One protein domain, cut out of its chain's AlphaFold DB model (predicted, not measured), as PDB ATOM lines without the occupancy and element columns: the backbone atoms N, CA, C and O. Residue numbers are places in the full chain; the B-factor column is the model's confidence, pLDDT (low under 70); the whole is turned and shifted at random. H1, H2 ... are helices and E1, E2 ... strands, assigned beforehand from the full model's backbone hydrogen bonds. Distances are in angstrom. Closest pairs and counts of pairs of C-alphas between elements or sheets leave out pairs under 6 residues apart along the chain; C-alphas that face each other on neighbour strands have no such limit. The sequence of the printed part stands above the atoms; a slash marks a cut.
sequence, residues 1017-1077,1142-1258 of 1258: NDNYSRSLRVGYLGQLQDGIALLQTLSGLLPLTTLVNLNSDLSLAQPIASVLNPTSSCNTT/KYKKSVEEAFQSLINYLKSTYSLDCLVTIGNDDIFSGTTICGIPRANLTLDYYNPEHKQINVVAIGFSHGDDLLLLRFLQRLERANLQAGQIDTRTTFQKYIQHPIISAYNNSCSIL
ATOM      1  N   ASN A1017     604.494 659.947 670.705       53.25
ATOM      2  CA  ASN A1017     605.860 660.465 670.847       53.25
ATOM      3  C   ASN A1017     605.919 662.004 670.928       53.25
ATOM      4  O   ASN A1017     606.793 662.558 671.597       53.25
ATOM      5  N   ASP A1018     604.947 662.687 670.320       51.03
ATOM      6  CA  ASP A1018     604.961 664.126 669.999       51.03
ATOM      7  C   ASP A1018     604.992 665.093 671.201       51.03
ATOM      8  O   ASP A1018     605.075 666.303 671.017       51.03
ATOM      9  N   ASN A1019     604.914 664.592 672.440       55.00
ATOM     10  CA  ASN A1019     604.842 665.414 673.656       55.00
ATOM     11  C   ASN A1019     606.055 665.304 674.600       55.00
ATOM     12  O   ASN A1019     606.086 665.985 675.624       55.00
ATOM     13  N   TYR A1020     607.077 664.497 674.290       62.16
ATOM     14  CA  TYR A1020     608.316 664.487 675.091       62.16
ATOM     15  C   TYR A1020     609.199 665.728 674.861       62.16
ATOM     16  O   TYR A1020     609.969 666.111 675.746       62.16
ATOM     17  N   SER A1021     609.045 666.368 673.700       69.00
ATOM     18  CA  SER A1021     609.756 667.568 673.235       69.00
ATOM     19  C   SER A1021     609.176 668.897 673.743       69.00
ATOM     20  O   SER A1021     609.795 669.939 673.540       69.00
ATOM     21  N   ARG A1022     608.014 668.895 674.414       83.44
ATOM     22  CA  ARG A1022     607.414 670.115 674.978       83.44
ATOM     23  C   ARG A1022     608.292 670.689 676.093       83.44
ATOM     24  O   ARG A1022     608.649 669.979 677.040       83.44
ATOM     25  N   SER A1023     608.588 671.985 676.010       89.94
ATOM     26  CA  SER A1023     609.151 672.738 677.133       89.94
ATOM     27  C   SER A1023     608.131 672.852 678.265       89.94
ATOM     28  O   SER A1023     606.967 673.141 678.001       89.94
ATOM     29  N   LEU A1024     608.569 672.624 679.503       93.38
ATOM     30  CA  LEU A1024     607.752 672.747 680.714       93.38
ATOM     31  C   LEU A1024     608.277 673.880 681.598       93.38
ATOM     32  O   LEU A1024     609.487 674.028 681.763       93.38
ATOM     33  N   ARG A1025     607.385 674.643 682.219       95.56
ATOM     34  CA  ARG A1025     607.706 675.676 683.203       95.56
ATOM     35  C   ARG A1025     607.082 675.289 684.540       95.56
ATOM     36  O   ARG A1025     605.864 675.208 684.668       95.56
ATOM     37  N   VAL A1026     607.924 674.991 685.523       95.75
ATOM     38  CA  VAL A1026     607.535 674.279 686.747       95.75
ATOM     39  C   VAL A1026     607.825 675.157 687.954       95.75
ATOM     40  O   VAL A1026     608.978 675.508 688.209       95.75
ATOM     41  N   GLY A1027     606.781 675.530 688.690       94.19
ATOM     42  CA  GLY A1027     606.940 676.249 689.950       94.19
ATOM     43  C   GLY A1027     607.338 675.290 691.060       94.19
ATOM     44  O   GLY A1027     606.827 674.174 691.092       94.19
ATOM     45  N   TYR A1028     608.207 675.708 691.977       92.31
ATOM     46  CA  TYR A1028     608.501 674.940 693.186       92.31
ATOM     47  C   TYR A1028     608.320 675.766 694.460       92.31
ATOM     48  O   TYR A1028     608.717 676.932 694.536       92.31
ATOM     49  N   LEU A1029     607.733 675.118 695.461       88.50
ATOM     50  CA  LEU A1029     607.490 675.613 696.812       88.50
ATOM     51  C   LEU A1029     607.986 674.562 697.822       88.50
ATOM     52  O   LEU A1029     608.107 673.387 697.481       88.50
ATOM     53  N   GLY A1030     608.280 674.972 699.049       80.56
ATOM     54  CA  GLY A1030     608.505 674.072 700.178       80.56
ATOM     55  C   GLY A1030     609.555 674.608 701.140       80.56
ATOM     56  O   GLY A1030     610.455 675.352 700.761       80.56
ATOM     57  N   GLN A1031     609.457 674.223 702.410       72.38
ATOM     58  CA  GLN A1031     610.299 674.786 703.477       72.38
ATOM     59  C   GLN A1031     611.694 674.132 703.571       72.38
ATOM     60  O   GLN A1031     612.571 674.610 704.295       72.38
ATOM     61  N   LEU A1032     611.923 673.031 702.848       78.50
ATOM     62  CA  LEU A1032     613.139 672.227 702.956       78.50
ATOM     63  C   LEU A1032     614.310 672.835 702.159       78.50
ATOM     64  O   LEU A1032     614.480 672.555 700.972       78.50
ATOM     65  N   GLN A1033     615.163 673.613 702.833       82.50
ATOM     66  CA  GLN A1033     616.370 674.243 702.260       82.50
ATOM     67  C   GLN A1033     617.254 673.270 701.454       82.50
ATOM     68  O   GLN A1033     617.623 673.583 700.325       82.50
ATOM     69  N   ASP A1034     617.534 672.069 701.982       81.25
ATOM     70  CA  ASP A1034     618.288 671.019 701.268       81.25
ATOM     71  C   ASP A1034     617.641 670.656 699.911       81.25
ATOM     72  O   ASP A1034     618.334 670.419 698.924       81.25
ATOM     73  N   GLY A1035     616.307 670.633 699.835       83.12
ATOM     74  CA  GLY A1035     615.573 670.268 698.622       83.12
ATOM     75  C   GLY A1035     615.406 671.423 697.633       83.12
ATOM     76  O   GLY A1035     615.457 671.201 696.424       83.12
ATOM     77  N   ILE A1036     615.309 672.662 698.126       85.06
ATOM     78  CA  ILE A1036     615.465 673.865 697.295       85.06
ATOM     79  C   ILE A1036     616.854 673.853 696.639       85.06
ATOM     80  O   ILE A1036     616.959 674.018 695.423       85.06
ATOM     81  N   ALA A1037     617.910 673.605 697.422       85.56
ATOM     82  CA  ALA A1037     619.283 673.535 696.930       85.56
ATOM     83  C   ALA A1037     619.482 672.390 695.919       85.56
ATOM     84  O   ALA A1037     620.143 672.588 694.896       85.56
ATOM     85  N   LEU A1038     618.858 671.226 696.139       84.94
ATOM     86  CA  LEU A1038     618.806 670.131 695.163       84.94
ATOM     87  C   LEU A1038     618.177 670.584 693.836       84.94
ATOM     88  O   LEU A1038     618.823 670.474 692.795       84.94
ATOM     89  N   LEU A1039     616.955 671.131 693.846       87.50
ATOM     90  CA  LEU A1039     616.285 671.570 692.612       87.50
ATOM     91  C   LEU A1039     617.066 672.676 691.884       87.50
ATOM     92  O   LEU A1039     617.161 672.659 690.657       87.50
ATOM     93  N   GLN A1040     617.677 673.605 692.622       86.81
ATOM     94  CA  GLN A1040     618.556 674.630 692.050       86.81
ATOM     95  C   GLN A1040     619.803 674.014 691.401       86.81
ATOM     96  O   GLN A1040     620.144 674.387 690.279       86.81
ATOM     97  N   THR A1041     620.428 673.021 692.040       86.62
ATOM     98  CA  THR A1041     621.585 672.287 691.492       86.62
ATOM     99  C   THR A1041     621.215 671.521 690.218       86.62
ATOM    100  O   THR A1041     621.945 671.569 689.230       86.62
ATOM    101  N   LEU A1042     620.052 670.859 690.197       88.00
ATOM    102  CA  LEU A1042     619.578 670.105 689.030       88.00
ATOM    103  C   LEU A1042     619.053 670.990 687.887       88.00
ATOM    104  O   LEU A1042     618.887 670.493 686.774       88.00
ATOM    105  N   SER A1043     618.815 672.287 688.113       88.88
ATOM    106  CA  SER A1043     618.228 673.188 687.108       88.88
ATOM    107  C   SER A1043     619.013 673.242 685.786       88.88
ATOM    108  O   SER A1043     618.403 673.241 684.719       88.88
ATOM    109  N   GLY A1044     620.349 673.197 685.839       87.94
ATOM    110  CA  GLY A1044     621.219 673.165 684.655       87.94
ATOM    111  C   GLY A1044     621.275 671.815 683.923       87.94
ATOM    112  O   GLY A1044     621.825 671.746 682.828       87.94
ATOM    113  N   LEU A1045     620.712 670.752 684.507       90.44
ATOM    114  CA  LEU A1045     620.697 669.382 683.971       90.44
ATOM    115  C   LEU A1045     619.290 668.919 683.553       90.44
ATOM    116  O   LEU A1045     619.117 667.793 683.095       90.44
ATOM    117  N   LEU A1046     618.276 669.773 683.704       90.38
ATOM    118  CA  LEU A1046     616.884 669.480 683.378       90.38
ATOM    119  C   LEU A1046     616.552 669.901 681.929       90.38
ATOM    120  O   LEU A1046     616.244 671.070 681.681       90.38
ATOM    121  N   PRO A1047     616.559 668.983 680.939       86.69
ATOM    122  CA  PRO A1047     616.276 669.345 679.553       86.69
ATOM    123  C   PRO A1047     614.839 669.853 679.399       86.69
ATOM    124  O   PRO A1047     613.906 669.314 680.004       86.69
ATOM    125  N   LEU A1048     614.654 670.866 678.545       89.69
ATOM    126  CA  LEU A1048     613.341 671.409 678.167       89.69
ATOM    127  C   LEU A1048     612.470 671.797 679.381       89.69
ATOM    128  O   LEU A1048     611.249 671.653 679.343       89.69
ATOM    129  N   THR A1049     613.080 672.224 680.488       93.50
ATOM    130  CA  THR A1049     612.365 672.486 681.744       93.50
ATOM    131  C   THR A1049     612.912 673.744 682.412       93.50
ATOM    132  O   THR A1049     614.109 673.853 682.652       93.50
ATOM    133  N   THR A1050     612.046 674.701 682.731       94.50
ATOM    134  CA  THR A1050     612.399 675.926 683.459       94.50
ATOM    135  C   THR A1050     611.801 675.871 684.857       94.50
ATOM    136  O   THR A1050     610.582 675.920 685.003       94.50
ATOM    137  N   LEU A1051     612.651 675.790 685.880       94.44
ATOM    138  CA  LEU A1051     612.215 675.869 687.273       94.44
ATOM    139  C   LEU A1051     611.985 677.327 687.696       94.44
ATOM    140  O   LEU A1051     612.775 678.209 687.356       94.44
ATOM    141  N   VAL A1052     610.929 677.573 688.471       94.06
ATOM    142  CA  VAL A1052     610.570 678.889 689.020       94.06
ATOM    143  C   VAL A1052     610.444 678.770 690.539       94.06
ATOM    144  O   VAL A1052     609.615 678.010 691.029       94.06
ATOM    145  N   ASN A1053     611.260 679.512 691.290       92.06
ATOM    146  CA  ASN A1053     611.168 679.540 692.750       92.06
ATOM    147  C   ASN A1053     609.956 680.377 693.177       92.06
ATOM    148  O   ASN A1053     609.897 681.561 692.852       92.06
ATOM    149  N   LEU A1054     609.017 679.779 693.909       91.81
ATOM    150  CA  LEU A1054     607.819 680.463 694.405       91.81
ATOM    151  C   LEU A1054     607.930 680.889 695.875       91.81
ATOM    152  O   LEU A1054     607.133 681.698 696.338       91.81
ATOM    153  N   ASN A1055     608.941 680.410 696.608       87.81
ATOM    154  CA  ASN A1055     609.077 680.633 698.055       87.81
ATOM    155  C   ASN A1055     609.299 682.105 698.460       87.81
ATOM    156  O   ASN A1055     609.192 682.441 699.635       87.81
ATOM    157  N   SER A1056     609.623 682.983 697.506       87.81
ATOM    158  CA  SER A1056     609.764 684.429 697.720       87.81
ATOM    159  C   SER A1056     608.494 685.236 697.425       87.81
ATOM    160  O   SER A1056     608.476 686.434 697.704       87.81
ATOM    161  N   ASP A1057     607.449 684.630 696.851       89.94
ATOM    162  CA  ASP A1057     606.186 685.320 696.578       89.94
ATOM    163  C   ASP A1057     605.232 685.220 697.774       89.94
ATOM    164  O   ASP A1057     604.461 684.273 697.926       89.94
ATOM    165  N   LEU A1058     605.262 686.253 698.616       87.94
ATOM    166  CA  LEU A1058     604.379 686.371 699.776       87.94
ATOM    167  C   LEU A1058     602.887 686.462 699.406       87.94
ATOM    168  O   LEU A1058     602.045 686.210 700.268       87.94
ATOM    169  N   SER A1059     602.527 686.801 698.160       89.25
ATOM    170  CA  SER A1059     601.117 686.893 697.761       89.25
ATOM    171  C   SER A1059     600.445 685.520 697.641       89.25
ATOM    172  O   SER A1059     599.246 685.411 697.905       89.25
ATOM    173  N   LEU A1060     601.219 684.456 697.378       87.69
ATOM    174  CA  LEU A1060     600.742 683.066 697.362       87.69
ATOM    175  C   LEU A1060     600.201 682.588 698.714       87.69
ATOM    176  O   LEU A1060     599.397 681.657 698.744       87.69
ATOM    177  N   ALA A1061     600.590 683.219 699.826       85.69
ATOM    178  CA  ALA A1061     600.181 682.794 701.162       85.69
ATOM    179  C   ALA A1061     598.652 682.787 701.352       85.69
ATOM    180  O   ALA A1061     598.131 681.891 702.011       85.69
ATOM    181  N   GLN A1062     597.924 683.743 700.760       84.94
ATOM    182  CA  GLN A1062     596.463 683.820 700.897       84.94
ATOM    183  C   GLN A1062     595.720 682.811 699.990       84.94
ATOM    184  O   GLN A1062     594.896 682.069 700.526       84.94
ATOM    185  N   PRO A1063     596.025 682.678 698.677       86.38
ATOM    186  CA  PRO A1063     595.471 681.608 697.840       86.38
ATOM    187  C   PRO A1063     595.825 680.191 698.312       86.38
ATOM    188  O   PRO A1063     595.016 679.281 698.170       86.38
ATOM    189  N   ILE A1064     597.007 679.981 698.902       86.00
ATOM    190  CA  ILE A1064     597.339 678.697 699.536       86.00
ATOM    191  C   ILE A1064     596.454 678.489 700.771       86.00
ATOM    192  O   ILE A1064     595.786 677.463 700.868       86.00
ATOM    193  N   ALA A1065     596.380 679.461 701.686       84.12
ATOM    194  CA  ALA A1065     595.588 679.330 702.907       84.12
ATOM    195  C   ALA A1065     594.089 679.070 702.650       84.12
ATOM    196  O   ALA A1065     593.483 678.314 703.411       84.12
ATOM    197  N   SER A1066     593.500 679.626 701.583       83.62
ATOM    198  CA  SER A1066     592.100 679.361 701.213       83.62
ATOM    199  C   SER A1066     591.873 677.957 700.637       83.62
ATOM    200  O   SER A1066     590.823 677.370 700.889       83.62
ATOM    201  N   VAL A1067     592.859 677.380 699.938       82.56
ATOM    202  CA  VAL A1067     592.843 675.970 699.502       82.56
ATOM    203  C   VAL A1067     592.987 675.014 700.691       82.56
ATOM    204  O   VAL A1067     592.349 673.962 700.709       82.56
ATOM    205  N   LEU A1068     593.787 675.380 701.699       78.94
ATOM    206  CA  LEU A1068     593.935 674.595 702.931       78.94
ATOM    207  C   LEU A1068     592.681 674.653 703.815       78.94
ATOM    208  O   LEU A1068     592.262 673.631 704.355       78.94
ATOM    209  N   ASN A1069     592.095 675.846 703.971       76.62
ATOM    210  CA  ASN A1069     591.001 676.132 704.902       76.62
ATOM    211  C   ASN A1069     589.812 676.835 704.201       76.62
ATOM    212  O   ASN A1069     589.528 678.008 704.467       76.62
ATOM    213  N   PRO A1070     589.053 676.113 703.350       67.50
ATOM    214  CA  PRO A1070     587.832 676.619 702.705       67.50
ATOM    215  C   PRO A1070     586.675 676.872 703.697       67.50
ATOM    216  O   PRO A1070     585.669 677.487 703.351       67.50
ATOM    217  N   THR A1071     586.835 676.453 704.957       62.25
ATOM    218  CA  THR A1071     585.887 676.578 706.083       62.25
ATOM    219  C   THR A1071     585.474 678.017 706.430       62.25
ATOM    220  O   THR A1071     584.568 678.228 707.230       62.25
ATOM    221  N   SER A1072     586.100 679.026 705.822       56.59
ATOM    222  CA  SER A1072     585.686 680.430 705.931       56.59
ATOM    223  C   SER A1072     584.395 680.759 705.157       56.59
ATOM    224  O   SER A1072     583.751 681.761 705.463       56.59
ATOM    225  N   SER A1073     583.983 679.925 704.191       57.75
ATOM    226  CA  SER A1073     582.744 680.102 703.406       57.75
ATOM    227  C   SER A1073     581.575 679.216 703.871       57.75
ATOM    228  O   SER A1073     580.403 679.484 703.565       57.75
ATOM    229  N   CYS A1074     581.884 678.132 704.586       63.56
ATOM    230  CA  CYS A1074     580.975 677.053 704.954       63.56
ATOM    231  C   CYS A1074     581.322 676.501 706.346       63.56
ATOM    232  O   CYS A1074     582.472 676.177 706.629       63.56
ATOM    233  N   ASN A1075     580.310 676.352 707.207       77.31
ATOM    234  CA  ASN A1075     580.453 675.824 708.571       77.31
ATOM    235  C   ASN A1075     580.585 674.285 708.562       77.31
ATOM    236  O   ASN A1075     579.821 673.584 709.222       77.31
ATOM    237  N   THR A1076     581.504 673.764 707.752       82.06
ATOM    238  CA  THR A1076     581.622 672.346 707.405       82.06
ATOM    239  C   THR A1076     583.101 671.994 707.305       82.06
ATOM    240  O   THR A1076     583.822 672.586 706.505       82.06
ATOM    241  N   THR A1077     583.581 671.063 708.129       84.75
ATOM    242  CA  THR A1077     584.986 670.625 708.112       84.75
ATOM    243  C   THR A1077     585.208 669.472 707.132       84.75
ATOM    244  O   THR A1077     584.263 668.803 706.714       84.75
ATOM    245  N   LYS A1142     578.380 672.513 698.627       90.31
ATOM    246  CA  LYS A1142     578.884 673.861 698.916       90.31
ATOM    247  C   LYS A1142     580.345 673.832 699.378       90.31
ATOM    248  O   LYS A1142     581.123 674.686 698.947       90.31
ATOM    249  N   TYR A1143     580.724 672.880 700.232       88.69
ATOM    250  CA  TYR A1143     582.117 672.708 700.650       88.69
ATOM    251  C   TYR A1143     583.006 672.360 699.449       88.69
ATOM    252  O   TYR A1143     583.973 673.076 699.188       88.69
ATOM    253  N   LYS A1144     582.635 671.330 698.672       88.75
ATOM    254  CA  LYS A1144     583.351 670.887 697.464       88.75
ATOM    255  C   LYS A1144     583.587 672.048 696.496       88.75
ATOM    256  O   LYS A1144     584.733 672.351 696.163       88.75
ATOM    257  N   LYS A1145     582.523 672.778 696.153       90.06
ATOM    258  CA  LYS A1145     582.578 673.962 695.292       90.06
ATOM    259  C   LYS A1145     583.481 675.066 695.853       90.06
ATOM    260  O   LYS A1145     584.240 675.666 695.098       90.06
ATOM    261  N   SER A1146     583.453 675.327 697.164       88.94
ATOM    262  CA  SER A1146     584.343 676.330 697.769       88.94
ATOM    263  C   SER A1146     585.822 675.943 697.676       88.94
ATOM    264  O   SER A1146     586.671 676.833 697.615       88.94
ATOM    265  N   VAL A1147     586.143 674.646 697.677       87.94
ATOM    266  CA  VAL A1147     587.514 674.154 697.469       87.94
ATOM    267  C   VAL A1147     587.915 674.310 696.003       87.94
ATOM    268  O   VAL A1147     589.007 674.796 695.716       87.94
ATOM    269  N   GLU A1148     587.021 673.953 695.078       89.62
ATOM    270  CA  GLU A1148     587.221 674.120 693.635       89.62
ATOM    271  C   GLU A1148     587.453 675.593 693.260       89.62
ATOM    272  O   GLU A1148     588.419 675.897 692.562       89.62
ATOM    273  N   GLU A1149     586.644 676.524 693.771       90.62
ATOM    274  CA  GLU A1149     586.802 677.966 693.534       90.62
ATOM    275  C   GLU A1149     588.131 678.507 694.098       90.62
ATOM    276  O   GLU A1149     588.843 679.242 693.403       90.62
ATOM    277  N   ALA A1150     588.521 678.100 695.313       89.31
ATOM    278  CA  ALA A1150     589.809 678.471 695.905       89.31
ATOM    279  C   ALA A1150     590.999 677.913 695.103       89.31
ATOM    280  O   ALA A1150     591.950 678.640 694.801       89.31
ATOM    281  N   PHE A1151     590.930 676.642 694.694       90.44
ATOM    282  CA  PHE A1151     591.991 675.993 693.928       90.44
ATOM    283  C   PHE A1151     592.127 676.601 692.529       90.44
ATOM    284  O   PHE A1151     593.237 676.927 692.113       90.44
ATOM    285  N   GLN A1152     591.019 676.857 691.827       90.38
ATOM    286  CA  GLN A1152     591.056 677.554 690.539       90.38
ATOM    287  C   GLN A1152     591.604 678.983 690.672       90.38
ATOM    288  O   GLN A1152     592.316 679.437 689.780       90.38
ATOM    289  N   SER A1153     591.355 679.685 691.785       90.69
ATOM    290  CA  SER A1153     591.978 680.991 692.053       90.69
ATOM    291  C   SER A1153     593.510 680.892 692.134       90.69
ATOM    292  O   SER A1153     594.213 681.607 691.414       90.69
ATOM    293  N   LEU A1154     594.034 679.937 692.917       91.12
ATOM    294  CA  LEU A1154     595.471 679.648 693.011       91.12
ATOM    295  C   LEU A1154     596.068 679.264 691.644       91.12
ATOM    296  O   LEU A1154     597.088 679.822 691.237       91.12
ATOM    297  N   ILE A1155     595.426 678.356 690.901       92.25
ATOM    298  CA  ILE A1155     595.912 677.907 689.588       92.25
ATOM    299  C   ILE A1155     595.893 679.037 688.552       92.25
ATOM    300  O   ILE A1155     596.836 679.160 687.769       92.25
ATOM    301  N   ASN A1156     594.874 679.896 688.557       93.12
ATOM    302  CA  ASN A1156     594.817 681.054 687.667       93.12
ATOM    303  C   ASN A1156     595.917 682.074 687.990       93.12
ATOM    304  O   ASN A1156     596.531 682.600 687.061       93.12
ATOM    305  N   TYR A1157     596.235 682.310 689.266       92.88
ATOM    306  CA  TYR A1157     597.377 683.146 689.647       92.88
ATOM    307  C   TYR A1157     598.719 682.538 689.190       92.88
ATOM    308  O   TYR A1157     599.513 683.210 688.532       92.88
ATOM    309  N   LEU A1158     598.948 681.242 689.432       94.31
ATOM    310  CA  LEU A1158     600.164 680.534 689.001       94.31
ATOM    311  C   LEU A1158     600.340 680.514 687.468       94.31
ATOM    312  O   LEU A1158     601.458 680.649 686.966       94.31
ATOM    313  N   LYS A1159     599.246 680.386 686.707       94.81
ATOM    314  CA  LYS A1159     599.265 680.442 685.236       94.81
ATOM    315  C   LYS A1159     599.454 681.865 684.700       94.81
ATOM    316  O   LYS A1159     600.212 682.038 683.754       94.81
ATOM    317  N   SER A1160     598.808 682.875 685.284       94.50
ATOM    318  CA  SER A1160     598.863 684.260 684.779       94.50
ATOM    319  C   SER A1160     600.139 685.009 685.167       94.50
ATOM    320  O   SER A1160     600.737 685.654 684.309       94.50
ATOM    321  N   THR A1161     600.597 684.895 686.415       94.75
ATOM    322  CA  THR A1161     601.807 685.585 686.894       94.75
ATOM    323  C   THR A1161     603.093 684.895 686.445       94.75
ATOM    324  O   THR A1161     604.082 685.558 686.132       94.75
ATOM    325  N   TYR A1162     603.096 683.558 686.411       95.25
ATOM    326  CA  TYR A1162     604.322 682.772 686.250       95.25
ATOM    327  C   TYR A1162     604.356 681.869 685.010       95.25
ATOM    328  O   TYR A1162     605.402 681.268 684.756       95.25
ATOM    329  N   SER A1163     603.277 681.788 684.221       95.88
ATOM    330  CA  SER A1163     603.160 680.934 683.022       95.88
ATOM    331  C   SER A1163     603.464 679.451 683.279       95.88
ATOM    332  O   SER A1163     604.098 678.798 682.452       95.88
ATOM    333  N   LEU A1164     603.078 678.931 684.447       96.31
ATOM    334  CA  LEU A1164     603.419 677.569 684.864       96.31
ATOM    335  C   LEU A1164     602.540 676.491 684.203       96.31
ATOM    336  O   LEU A1164     601.335 676.671 684.031       96.31
ATOM    337  N   ASP A1165     603.148 675.336 683.931       94.75
ATOM    338  CA  ASP A1165     602.483 674.094 683.524       94.75
ATOM    339  C   ASP A1165     602.051 673.239 684.728       94.75
ATOM    340  O   ASP A1165     601.008 672.592 684.678       94.75
ATOM    341  N   CYS A1166     602.852 673.219 685.801       94.44
ATOM    342  CA  CYS A1166     602.572 672.479 687.035       94.44
ATOM    343  C   CYS A1166     603.319 673.061 688.253       94.44
ATOM    344  O   CYS A1166     604.205 673.917 688.119       94.44
ATOM    345  N   LEU A1167     602.951 672.583 689.447       93.12
ATOM    346  CA  LEU A1167     603.571 672.923 690.732       93.12
ATOM    347  C   LEU A1167     604.317 671.712 691.309       93.12
ATOM    348  O   LEU A1167     603.913 670.566 691.122       93.12
ATOM    349  N   VAL A1168     605.388 671.981 692.047       92.38
ATOM    350  CA  VAL A1168     606.157 671.017 692.833       92.38
ATOM    351  C   VAL A1168     606.201 671.466 694.291       92.38
ATOM    352  O   VAL A1168     606.515 672.626 694.563       92.38
ATOM    353  N   THR A1169     605.938 670.548 695.219       89.06
ATOM    354  CA  THR A1169     606.213 670.725 696.653       89.06
ATOM    355  C   THR A1169     607.387 669.849 697.095       89.06
ATOM    356  O   THR A1169     607.689 668.821 696.473       89.06
ATOM    357  N   ILE A1170     608.100 670.283 698.139       83.38
ATOM    358  CA  ILE A1170     609.371 669.684 698.573       83.38
ATOM    359  C   ILE A1170     609.242 669.238 700.033       83.38
ATOM    360  O   ILE A1170     609.423 670.024 700.964       83.38
ATOM    361  N   GLY A1171     608.957 667.949 700.226       69.38
ATOM    362  CA  GLY A1171     608.526 667.388 701.507       69.38
ATOM    363  C   GLY A1171     607.000 667.358 701.650       69.38
ATOM    364  O   GLY A1171     606.279 667.203 700.664       69.38
ATOM    365  N   ASN A1172     606.514 667.466 702.889       59.31
ATOM    366  CA  ASN A1172     605.085 667.514 703.201       59.31
ATOM    367  C   ASN A1172     604.619 668.977 703.296       59.31
ATOM    368  O   ASN A1172     604.850 669.615 704.319       59.31
ATOM    369  N   ASP A1173     603.952 669.478 702.253       60.16
ATOM    370  CA  ASP A1173     603.242 670.766 702.256       60.16
ATOM    371  C   ASP A1173     601.734 670.504 702.075       60.16
ATOM    372  O   ASP A1173     601.324 669.879 701.094       60.16
ATOM    373  N   ASP A1174     600.888 671.012 702.977       56.41
ATOM    374  CA  ASP A1174     599.466 670.625 703.103       56.41
ATOM    375  C   ASP A1174     598.557 670.959 701.900       56.41
ATOM    376  O   ASP A1174     597.391 670.561 701.877       56.41
ATOM    377  N   ILE A1175     599.085 671.628 700.861       61.59
ATOM    378  CA  ILE A1175     598.417 671.953 699.573       61.59
ATOM    379  C   ILE A1175     597.757 670.708 698.946       61.59
ATOM    380  O   ILE A1175     596.814 670.791 698.155       61.59
ATOM    381  N   PHE A1176     598.219 669.529 699.357       66.19
ATOM    382  CA  PHE A1176     597.601 668.239 699.124       66.19
ATOM    383  C   PHE A1176     596.087 668.157 699.419       66.19
ATOM    384  O   PHE A1176     595.424 667.379 698.737       66.19
ATOM    385  N   SER A1177     595.490 668.887 700.366       66.88
ATOM    386  CA  SER A1177     594.054 668.713 700.674       66.88
ATOM    387  C   SER A1177     593.154 669.005 699.460       66.88
ATOM    388  O   SER A1177     592.549 668.090 698.887       66.88
ATOM    389  N   GLY A1178     593.142 670.254 698.983       77.00
ATOM    390  CA  GLY A1178     592.224 670.701 697.930       77.00
ATOM    391  C   GLY A1178     592.385 669.980 696.588       77.00
ATOM    392  O   GLY A1178     591.399 669.695 695.914       77.00
ATOM    393  N   THR A1179     593.610 669.575 696.232       84.50
ATOM    394  CA  THR A1179     593.879 668.829 694.982       84.50
ATOM    395  C   THR A1179     593.099 667.512 694.855       84.50
ATOM    396  O   THR A1179     592.843 667.066 693.738       84.50
ATOM    397  N   THR A1180     592.716 666.877 695.970       84.62
ATOM    398  CA  THR A1180     591.967 665.607 695.944       84.62
ATOM    399  C   THR A1180     590.495 665.829 695.632       84.62
ATOM    400  O   THR A1180     589.955 665.156 694.760       84.62
ATOM    401  N   ILE A1181     589.895 666.835 696.270       87.44
ATOM    402  CA  ILE A1181     588.512 667.284 696.077       87.44
ATOM    403  C   ILE A1181     588.310 667.772 694.636       87.44
ATOM    404  O   ILE A1181     587.325 667.425 693.997       87.44
ATOM    405  N   CYS A1182     589.293 668.487 694.079       90.69
ATOM    406  CA  CYS A1182     589.294 668.910 692.675       90.69
ATOM    407  C   CYS A1182     589.642 667.786 691.672       90.69
ATOM    408  O   CYS A1182     589.764 668.050 690.476       90.69
ATOM    409  N   GLY A1183     589.878 666.549 692.129       92.50
ATOM    410  CA  GLY A1183     590.172 665.392 691.276       92.50
ATOM    411  C   GLY A1183     591.505 665.434 690.511       92.50
ATOM    412  O   GLY A1183     591.704 664.640 689.591       92.50
ATOM    413  N   ILE A1184     592.428 666.323 690.886       94.12
ATOM    414  CA  ILE A1184     593.676 666.656 690.174       94.12
ATOM    415  C   ILE A1184     594.761 665.578 690.385       94.12
ATOM    416  O   ILE A1184     594.814 664.985 691.468       94.12
ATOM    417  N   PRO A1185     595.632 665.284 689.397       95.38
ATOM    418  CA  PRO A1185     596.660 664.252 689.527       95.38
ATOM    419  C   PRO A1185     597.866 664.719 690.356       95.38
ATOM    420  O   PRO A1185     598.204 665.907 690.389       95.38
ATOM    421  N   ARG A1186     598.544 663.766 691.008       94.38
ATOM    422  CA  ARG A1186     599.768 663.996 691.801       94.38
ATOM    423  C   ARG A1186     600.722 662.817 691.735       94.38
ATOM    424  O   ARG A1186     600.265 661.682 691.837       94.38
ATOM    425  N   ALA A1187     602.028 663.066 691.690       95.50
ATOM    426  CA  ALA A1187     603.040 662.009 691.729       95.50
ATOM    427  C   ALA A1187     604.205 662.337 692.675       95.50
ATOM    428  O   ALA A1187     604.631 663.487 692.735       95.50
ATOM    429  N   ASN A1188     604.733 661.329 693.382       94.69
ATOM    430  CA  ASN A1188     605.921 661.449 694.243       94.69
ATOM    431  C   ASN A1188     607.150 660.790 693.606       94.69
ATOM    432  O   ASN A1188     607.047 659.684 693.070       94.69
ATOM    433  N   LEU A1189     608.306 661.429 693.778       92.81
ATOM    434  CA  LEU A1189     609.639 660.884 693.522       92.81
ATOM    435  C   LEU A1189     610.536 661.135 694.743       92.81
ATOM    436  O   LEU A1189     610.712 662.283 695.148       92.81
ATOM    437  N   THR A1190     611.156 660.088 695.293       88.00
ATOM    438  CA  THR A1190     612.260 660.244 696.257       88.00
ATOM    439  C   THR A1190     613.601 660.320 695.529       88.00
ATOM    440  O   THR A1190     613.899 659.474 694.686       88.00
ATOM    441  N   LEU A1191     614.433 661.291 695.900       85.12
ATOM    442  CA  LEU A1191     615.806 661.467 695.430       85.12
ATOM    443  C   LEU A1191     616.785 661.343 696.609       85.12
ATOM    444  O   LEU A1191     616.562 661.953 697.656       85.12
ATOM    445  N   ASP A1192     617.881 660.597 696.438       75.69
ATOM    446  CA  ASP A1192     619.059 660.708 697.313       75.69
ATOM    447  C   ASP A1192     619.766 662.047 696.987       75.69
ATOM    448  O   ASP A1192     620.113 662.285 695.826       75.69
ATOM    449  N   TYR A1193     619.994 662.904 697.995       69.69
ATOM    450  CA  TYR A1193     620.775 664.146 697.892       69.69
ATOM    451  C   TYR A1193     622.091 664.028 698.669       69.69
ATOM    452  O   TYR A1193     622.119 663.849 699.892       69.69
ATOM    453  N   TYR A1194     623.204 664.149 697.949       61.06
ATOM    454  CA  TYR A1194     624.564 664.008 698.463       61.06
ATOM    455  C   TYR A1194     625.046 665.303 699.142       61.06
ATOM    456  O   TYR A1194     625.980 665.970 698.697       61.06
ATOM    457  N   ASN A1195     624.415 665.650 700.263       58.41
ATOM    458  CA  ASN A1195     625.067 666.435 701.312       58.41
ATOM    459  C   ASN A1195     625.856 665.482 702.252       58.41
ATOM    460  O   ASN A1195     625.726 664.260 702.125       58.41
ATOM    461  N   PRO A1196     626.667 665.979 703.212       53.91
ATOM    462  CA  PRO A1196     627.466 665.126 704.109       53.91
ATOM    463  C   PRO A1196     626.675 664.146 704.997       53.91
ATOM    464  O   PRO A1196     627.282 663.329 705.686       53.91
ATOM    465  N   GLU A1197     625.341 664.225 705.007       57.19
ATOM    466  CA  GLU A1197     624.454 663.349 705.778       57.19
ATOM    467  C   GLU A1197     623.677 662.336 704.912       57.19
ATOM    468  O   GLU A1197     623.000 661.479 705.478       57.19
ATOM    469  N   HIS A1198     623.785 662.404 703.575       62.03
ATOM    470  CA  HIS A1198     623.011 661.608 702.604       62.03
ATOM    471  C   HIS A1198     621.488 661.659 702.851       62.03
ATOM    472  O   HIS A1198     620.851 660.642 703.143       62.03
ATOM    473  N   LYS A1199     620.880 662.847 702.761       72.50
ATOM    474  CA  LYS A1199     619.433 663.009 702.990       72.50
ATOM    475  C   LYS A1199     618.608 662.554 701.784       72.50
ATOM    476  O   LYS A1199     618.921 662.894 700.648       72.50
ATOM    477  N   GLN A1200     617.506 661.857 702.049       81.19
ATOM    478  CA  GLN A1200     616.470 661.572 701.053       81.19
ATOM    479  C   GLN A1200     615.431 662.689 701.027       81.19
ATOM    480  O   GLN A1200     614.946 663.120 702.075       81.19
ATOM    481  N   ILE A1201     615.095 663.142 699.823       86.06
ATOM    482  CA  ILE A1201     614.203 664.274 699.574       86.06
ATOM    483  C   ILE A1201     613.058 663.796 698.691       86.06
ATOM    484  O   ILE A1201     613.283 663.255 697.610       86.06
ATOM    485  N   ASN A1202     611.825 663.983 699.158       88.56
ATOM    486  CA  ASN A1202     610.630 663.698 698.372       88.56
ATOM    487  C   ASN A1202     610.196 664.949 697.608       88.56
ATOM    488  O   ASN A1202     610.117 666.040 698.176       88.56
ATOM    489  N   VAL A1203     609.919 664.762 696.322       91.31
ATOM    490  CA  VAL A1203     609.486 665.793 695.385       91.31
ATOM    491  C   VAL A1203     608.114 665.385 694.866       91.31
ATOM    492  O   VAL A1203     607.992 664.378 694.162       91.31
ATOM    493  N   VAL A1204     607.082 666.153 695.219       92.94
ATOM    494  CA  VAL A1204     605.701 665.870 694.813       92.94
ATOM    495  C   VAL A1204     605.297 666.833 693.708       92.94
ATOM    496  O   VAL A1204     605.208 668.037 693.925       92.94
ATOM    497  N   ALA A1205     605.046 666.303 692.513       94.12
ATOM    498  CA  ALA A1205     604.517 667.065 691.390       94.12
ATOM    499  C   ALA A1205     602.979 667.062 691.428       94.12
ATOM    500  O   ALA A1205     602.361 666.018 691.653       94.12
ATOM    501  N   ILE A1206     602.372 668.226 691.195       93.88
ATOM    502  CA  ILE A1206     600.936 668.502 691.311       93.88
ATOM    503  C   ILE A1206     600.436 669.114 689.996       93.88
ATOM    504  O   ILE A1206     600.994 670.103 689.511       93.88
ATOM    505  N   GLY A1207     599.387 668.522 689.421       94.31
ATOM    506  CA  GLY A1207     598.750 669.009 688.196       94.31
ATOM    507  C   GLY A1207     597.946 670.291 688.404       94.31
ATOM    508  O   GLY A1207     597.629 670.682 689.526       94.31
ATOM    509  N   PHE A1208     597.573 670.931 687.303       93.69
ATOM    510  CA  PHE A1208     596.692 672.099 687.272       93.69
ATOM    511  C   PHE A1208     595.351 671.810 686.590       93.69
ATOM    512  O   PHE A1208     594.471 672.673 686.547       93.69
ATOM    513  N   SER A1209     595.199 670.641 685.977       92.50
ATOM    514  CA  SER A1209     594.014 670.202 685.251       92.50
ATOM    515  C   SER A1209     593.896 668.676 685.295       92.50
ATOM    516  O   SER A1209     594.877 667.952 685.474       92.50
ATOM    517  N   HIS A1210     592.670 668.178 685.139       91.44
ATOM    518  CA  HIS A1210     592.424 666.755 684.926       91.44
ATOM    519  C   HIS A1210     593.135 666.307 683.634       91.44
ATOM    520  O   HIS A1210     593.006 666.961 682.599       91.44
ATOM    521  N   GLY A1211     593.877 665.199 683.691       90.00
ATOM    522  CA  GLY A1211     594.666 664.655 682.580       90.00
ATOM    523  C   GLY A1211     596.144 665.077 682.549       90.00
ATOM    524  O   GLY A1211     596.888 664.603 681.688       90.00
ATOM    525  N   ASP A1212     596.609 665.906 683.495       94.06
ATOM    526  CA  ASP A1212     598.030 666.283 683.617       94.06
ATOM    527  C   ASP A1212     598.948 665.119 684.059       94.06
ATOM    528  O   ASP A1212     600.165 665.284 684.127       94.06
ATOM    529  N   ASP A1213     598.412 663.925 684.328       94.50
ATOM    530  CA  ASP A1213     599.112 662.720 684.796       94.50
ATOM    531  C   ASP A1213     600.447 662.479 684.062       94.50
ATOM    532  O   ASP A1213     601.517 662.402 684.671       94.50
ATOM    533  N   LEU A1214     600.407 662.436 682.725       92.62
ATOM    534  CA  LEU A1214     601.591 662.220 681.885       92.62
ATOM    535  C   LEU A1214     602.509 663.451 681.784       92.62
ATOM    536  O   LEU A1214     603.658 663.316 681.372       92.62
ATOM    537  N   LEU A1215     602.048 664.654 682.134       92.94
ATOM    538  CA  LEU A1215     602.896 665.847 682.237       92.94
ATOM    539  C   LEU A1215     603.760 665.770 683.503       92.94
ATOM    540  O   LEU A1215     604.978 665.946 683.422       92.94
ATOM    541  N   LEU A1216     603.154 665.411 684.640       94.94
ATOM    542  CA  LEU A1216     603.855 665.232 685.917       94.94
ATOM    543  C   LEU A1216     604.909 664.124 685.831       94.94
ATOM    544  O   LEU A1216     606.061 664.327 686.212       94.94
ATOM    545  N   LEU A1217     604.546 662.972 685.261       94.50
ATOM    546  CA  LEU A1217     605.458 661.834 685.118       94.50
ATOM    547  C   LEU A1217     606.631 662.140 684.171       94.50
ATOM    548  O   LEU A1217     607.763 661.754 684.462       94.50
ATOM    549  N   ARG A1218     606.411 662.904 683.088       90.00
ATOM    550  CA  ARG A1218     607.502 663.396 682.221       90.00
ATOM    551  C   ARG A1218     608.456 664.325 682.969       90.00
ATOM    552  O   ARG A1218     609.667 664.174 682.816       90.00
ATOM    553  N   PHE A1219     607.938 665.264 683.764       93.56
ATOM    554  CA  PHE A1219     608.779 666.133 684.592       93.56
ATOM    555  C   PHE A1219     609.608 665.311 685.589       93.56
ATOM    556  O   PHE A1219     610.833 665.442 685.619       93.56
ATOM    557  N   LEU A1220     608.972 664.408 686.339       94.19
ATOM    558  CA  LEU A1220     609.664 663.591 687.332       94.19
ATOM    559  C   LEU A1220     610.696 662.643 686.697       94.19
ATOM    560  O   LEU A1220     611.771 662.486 687.260       94.19
ATOM    561  N   GLN A1221     610.473 662.106 685.490       91.44
ATOM    562  CA  GLN A1221     611.518 661.365 684.762       91.44
ATOM    563  C   GLN A1221     612.693 662.241 684.305       91.44
ATOM    564  O   GLN A1221     613.827 661.764 684.265       91.44
ATOM    565  N   ARG A1222     612.460 663.507 683.927       91.38
ATOM    566  CA  ARG A1222     613.561 664.443 683.632       91.38
ATOM    567  C   ARG A1222     614.379 664.708 684.898       91.38
ATOM    568  O   ARG A1222     615.602 664.713 684.821       91.38
ATOM    569  N   LEU A1223     613.715 664.846 686.047       91.62
ATOM    570  CA  LEU A1223     614.343 665.062 687.351       91.62
ATOM    571  C   LEU A1223     615.120 663.831 687.854       91.62
ATOM    572  O   LEU A1223     616.269 663.968 688.260       91.62
ATOM    573  N   GLU A1224     614.542 662.633 687.743       89.19
ATOM    574  CA  GLU A1224     615.178 661.335 688.032       89.19
ATOM    575  C   GLU A1224     616.488 661.184 687.231       89.19
ATOM    576  O   GLU A1224     617.543 660.882 687.790       89.19
ATOM    577  N   ARG A1225     616.459 661.501 685.926       88.56
ATOM    578  CA  ARG A1225     617.646 661.474 685.050       88.56
ATOM    579  C   ARG A1225     618.660 662.572 685.382       88.56
ATOM    580  O   ARG A1225     619.854 662.286 685.375       88.56
ATOM    581  N   ALA A1226     618.214 663.792 685.686       90.19
ATOM    582  CA  ALA A1226     619.094 664.891 686.085       90.19
ATOM    583  C   ALA A1226     619.839 664.571 687.394       90.19
ATOM    584  O   ALA A1226     621.037 664.828 687.488       90.19
ATOM    585  N   ASN A1227     619.171 663.936 688.367       87.31
ATOM    586  CA  ASN A1227     619.787 663.495 689.623       87.31
ATOM    587  C   ASN A1227     620.924 662.491 689.364       87.31
ATOM    588  O   ASN A1227     622.040 662.672 689.846       87.31
ATOM    589  N   LEU A1228     620.674 661.481 688.523       84.88
ATOM    590  CA  LEU A1228     621.687 660.498 688.119       84.88
ATOM    591  C   LEU A1228     622.858 661.141 687.348       84.88
ATOM    592  O   LEU A1228     624.012 660.778 687.560       84.88
ATOM    593  N   GLN A1229     622.587 662.123 686.480       86.38
ATOM    594  CA  GLN A1229     623.625 662.874 685.757       86.38
ATOM    595  C   GLN A1229     624.466 663.774 686.676       86.38
ATOM    596  O   GLN A1229     625.654 663.955 686.422       86.38
ATOM    597  N   ALA A1230     623.893 664.275 687.774       84.56
ATOM    598  CA  ALA A1230     624.593 665.024 688.821       84.56
ATOM    599  C   ALA A1230     625.469 664.143 689.744       84.56
ATOM    600  O   ALA A1230     625.849 664.578 690.834       84.56
ATOM    601  N   GLY A1231     625.748 662.891 689.359       73.81
ATOM    602  CA  GLY A1231     626.550 661.946 690.142       73.81
ATOM    603  C   GLY A1231     625.906 661.517 691.465       73.81
ATOM    604  O   GLY A1231     626.592 660.960 692.320       73.81
ATOM    605  N   GLN A1232     624.611 661.790 691.656       71.38
ATOM    606  CA  GLN A1232     623.882 661.354 692.844       71.38
ATOM    607  C   GLN A1232     623.665 659.838 692.797       71.38
ATOM    608  O   GLN A1232     623.657 659.224 691.728       71.38
ATOM    609  N   ILE A1233     623.492 659.223 693.968       62.09
ATOM    610  CA  ILE A1233     623.339 657.769 694.053       62.09
ATOM    611  C   ILE A1233     621.999 657.365 693.430       62.09
ATOM    612  O   ILE A1233     620.961 657.981 693.677       62.09
ATOM    613  N   ASP A1234     622.023 656.307 692.624       64.56
ATOM    614  CA  ASP A1234     620.810 655.668 692.139       64.56
ATOM    615  C   ASP A1234     620.111 654.955 693.306       64.56
ATOM    616  O   ASP A1234     620.556 653.887 693.743       64.56
ATOM    617  N   THR A1235     619.013 655.540 693.795       56.28
ATOM    618  CA  THR A1235     618.198 655.043 694.921       56.28
ATOM    619  C   THR A1235     617.765 653.585 694.743       56.28
ATOM    620  O   THR A1235     617.608 652.858 695.729       56.28
ATOM    621  N   ARG A1236     617.642 653.117 693.490       58.47
ATOM    622  CA  ARG A1236     617.337 651.721 693.131       58.47
ATOM    623  C   ARG A1236     618.454 650.753 693.536       58.47
ATOM    624  O   ARG A1236     618.179 649.588 693.800       58.47
ATOM    625  N   THR A1237     619.696 651.236 693.618       49.84
ATOM    626  CA  THR A1237     620.903 650.458 693.958       49.84
ATOM    627  C   THR A1237     621.332 650.610 695.424       49.84
ATOM    628  O   THR A1237     621.877 649.666 696.000       49.84
ATOM    629  N   THR A1238     621.028 651.745 696.076       48.91
ATOM    630  CA  THR A1238     621.301 651.993 697.513       48.91
ATOM    631  C   THR A1238     620.614 650.963 698.431       48.91
ATOM    632  O   THR A1238     621.069 650.686 699.544       48.91
ATOM    633  N   PHE A1239     619.530 650.366 697.929       50.69
ATOM    634  CA  PHE A1239     618.585 649.458 698.583       50.69
ATOM    635  C   PHE A1239     619.212 648.374 699.486       50.69
ATOM    636  O   PHE A1239     618.755 648.155 700.610       50.69
ATOM    637  N   GLN A1240     620.300 647.721 699.055       44.59
ATOM    638  CA  GLN A1240     620.885 646.594 699.800       44.59
ATOM    639  C   GLN A1240     621.612 646.968 701.109       44.59
ATOM    640  O   GLN A1240     621.965 646.065 701.866       44.59
ATOM    641  N   LYS A1241     621.812 648.254 701.438       42.09
ATOM    642  CA  LYS A1241     622.384 648.641 702.746       42.09
ATOM    643  C   LYS A1241     621.425 648.464 703.931       42.09
ATOM    644  O   LYS A1241     621.904 648.363 705.057       42.09
ATOM    645  N   TYR A1242     620.111 648.430 703.697       40.72
ATOM    646  CA  TYR A1242     619.107 648.490 704.771       40.72
ATOM    647  C   TYR A1242     618.458 647.140 705.103       40.72
ATOM    648  O   TYR A1242     617.963 646.955 706.213       40.72
ATOM    649  N   ILE A1243     618.573 646.137 704.225       42.12
ATOM    650  CA  ILE A1243     618.109 644.758 704.482       42.12
ATOM    651  C   ILE A1243     619.163 643.974 705.300       42.12
ATOM    652  O   ILE A1243     619.572 642.863 704.974       42.12
ATOM    653  N   GLN A1244     619.615 644.593 706.393       41.50
ATOM    654  CA  GLN A1244     620.362 643.976 707.495       41.50
ATOM    655  C   GLN A1244     619.712 644.309 708.849       41.50
ATOM    656  O   GLN A1244     620.389 644.449 709.866       41.50
ATOM    657  N   HIS A1245     618.378 644.420 708.875       43.69
ATOM    658  CA  HIS A1245     617.631 644.426 710.131       43.69
ATOM    659  C   HIS A1245     617.924 643.111 710.887       43.69
ATOM    660  O   HIS A1245     617.917 642.046 710.255       43.69
ATOM    661  N   PRO A1246     618.191 643.136 712.209       39.97
ATOM    662  CA  PRO A1246     618.725 641.982 712.947       39.97
ATOM    663  C   PRO A1246     617.839 640.728 712.899       39.97
ATOM    664  O   PRO A1246     618.321 639.626 713.117       39.97
ATOM    665  N   ILE A1247     616.560 640.869 712.558       43.00
ATOM    666  CA  ILE A1247     615.620 639.755 712.392       43.00
ATOM    667  C   ILE A1247     616.045 638.815 711.252       43.00
ATOM    668  O   ILE A1247     615.926 637.604 711.397       43.00
ATOM    669  N   ILE A1248     616.618 639.326 710.155       40.78
ATOM    670  CA  ILE A1248     617.082 638.476 709.042       40.78
ATOM    671  C   ILE A1248     618.375 637.733 709.424       40.78
ATOM    672  O   ILE A1248     618.550 636.573 709.053       40.78
ATOM    673  N   SER A1249     619.261 638.345 710.222       38.28
ATOM    674  CA  SER A1249     620.427 637.629 710.761       38.28
ATOM    675  C   SER A1249     620.039 636.624 711.851       38.28
ATOM    676  O   SER A1249     620.658 635.568 711.936       38.28
ATOM    677  N   ALA A1250     618.988 636.899 712.630       36.09
ATOM    678  CA  ALA A1250     618.407 635.947 713.569       36.09
ATOM    679  C   ALA A1250     617.776 634.750 712.840       36.09
ATOM    680  O   ALA A1250     618.132 633.622 713.152       36.09
ATOM    681  N   TYR A1251     616.943 634.978 711.819       38.81
ATOM    682  CA  TYR A1251     616.301 633.919 711.028       38.81
ATOM    683  C   TYR A1251     617.330 632.976 710.379       38.81
ATOM    684  O   TYR A1251     617.198 631.756 710.453       38.81
ATOM    685  N   ASN A1252     618.413 633.531 709.824       36.22
ATOM    686  CA  ASN A1252     619.516 632.742 709.267       36.22
ATOM    687  C   ASN A1252     620.274 631.909 710.323       36.22
ATOM    688  O   ASN A1252     620.861 630.890 709.968       36.22
ATOM    689  N   ASN A1253     620.254 632.309 711.600       31.20
ATOM    690  CA  ASN A1253     620.771 631.499 712.707       31.20
ATOM    691  C   ASN A1253     619.722 630.497 713.235       31.20
ATOM    692  O   ASN A1253     620.088 629.431 713.710       31.20
ATOM    693  N   SER A1254     618.424 630.807 713.156       29.89
ATOM    694  CA  SER A1254     617.341 629.893 713.555       29.89
ATOM    695  C   SER A1254     617.256 628.669 712.640       29.89
ATOM    696  O   SER A1254     617.099 627.553 713.127       29.89
ATOM    697  N   CYS A1255     617.451 628.851 711.330       28.06
ATOM    698  CA  CYS A1255     617.495 627.769 710.335       28.06
ATOM    699  C   CYS A1255     618.785 626.914 710.368       28.06
ATOM    700  O   CYS A1255     619.113 626.268 709.376       28.06
ATOM    701  N   SER A1256     619.539 626.927 711.472       27.36
ATOM    702  CA  SER A1256     620.573 625.924 711.780       27.36
ATOM    703  C   SER A1256     620.311 625.172 713.097       27.36
ATOM    704  O   SER A1256     621.185 624.458 713.587       27.36
ATOM    705  N   ILE A1257     619.109 625.342 713.668       26.27
ATOM    706  CA  ILE A1257     618.631 624.710 714.913       26.27
ATOM    707  C   ILE A1257     617.342 623.884 714.668       26.27
ATOM    708  O   ILE A1257     616.958 623.079 715.518       26.27
ATOM    709  N   LEU A1258     616.719 624.043 713.492       24.17
ATOM    710  CA  LEU A1258     615.719 623.150 712.889       24.17
ATOM    711  C   LEU A1258     616.357 622.392 711.715       24.17
ATOM    712  O   LEU A1258     616.022 621.200 711.559       24.17
TER     713      LEU A1258
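Overview. This is residues 1017 to 1077 and 1142 to 1258 of the 1258 residues of the protein "Hypothetical protein" of Rotaria sp. Silwood2 (UniProt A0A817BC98). A strongly twisted sheet of five strands curls round H1, with H5 packed beside H1's end on the same face; H2, H3 and H4 cluster at one end of the body, and a tail, residues 1239 to 1258, sticks out far from it. The printed part has 178 residues, with seven named helices and five named strands in the order E1 H1 E2 H2 H3 E3 H4 E4 E5 H5 H6 H7. The mixed sheet has the order E2 E1 E3 E5 E4, and the class is mixed, helices and strands. The whole is loose, with a radius of gyration of the C-alphas of 20.0 A, and elongated, spanning 67 by 43 by 35 A.

Along the chain. E1, residues 1024 to 1029, begins with C-alpha 1024 at (607.752, 672.747, 680.714). H1 is residues 1033 to 1045, 19.4 A long; E2 is 1049 to 1053; H2 is 1058 to 1068. After the cut, H3 is residues 1142 to 1162, 29.8 A. E3 is 1166 to 1170, H4 1176 to 1181, E4 1186 to 1193, 21.9 A, and E5 1199 to 1206, 22.6 A. H5, residues 1213 to 1229, is 24.5 A long. H6 is 1235 to 1241, and H7, 1246 to 1254, ends at C-alpha 1254 (617.341, 629.893, 713.555).

Arrangement. E1, H1, E2 form a strand-helix-strand unit, two parallel neighbour strands with a helix between, its crossover right-handed; N 1026 and O 1050 are 2.9 A apart. E1 and E3 are parallel, with N 1168 and O 1027 at 2.8 A. E3 and E5 are antiparallel, with N 1206 and O 1167 at 2.8 A. E4 and E5 form a hairpin, with N 1191 and O 1201 at 2.8 A. E3, H4, E4 form a split unit, with E5 between the strands and a right-handed crossover. H1 and H5 are on one face of the sheet, two layers; they touch about perpendicular at 87 degrees, closest at the C-alphas of Leu 1045 and Ala 1226, 5.2 A. H2 and H3 touch at a shallow tilt of 25 degrees, opposite ways, closest at the C-alphas of Pro 1063 and Leu 1154, 5.2 A. H4 touches H3, closest at the C-alphas of Val 1147 and Gly 1178, 5.9 A. H6 only grazes the sheet with residues 1235 to 1238, and H7 is not on it. Every O i to N i+4 pair is within hydrogen-bond range in H3, H5 and H7; H1 has 7 of 9, H2 5 of 7, H4 0 of 2 with 2 of 3 O i to N i+3 pairs, and H6 0 of 3 with 1 of 4.

Size, cuts and confidence. The C-alphas farthest apart, of Ser 1160 and Ile 1257, are 69.6 A apart. Residues 1078 to 1141 are not printed, with 11.5 A between C-alphas 1077 and 1142; no link printed whole is long. Mean pLDDT of the printed part is 78.3; 49 residues are under 70, among them 1233 to 1258.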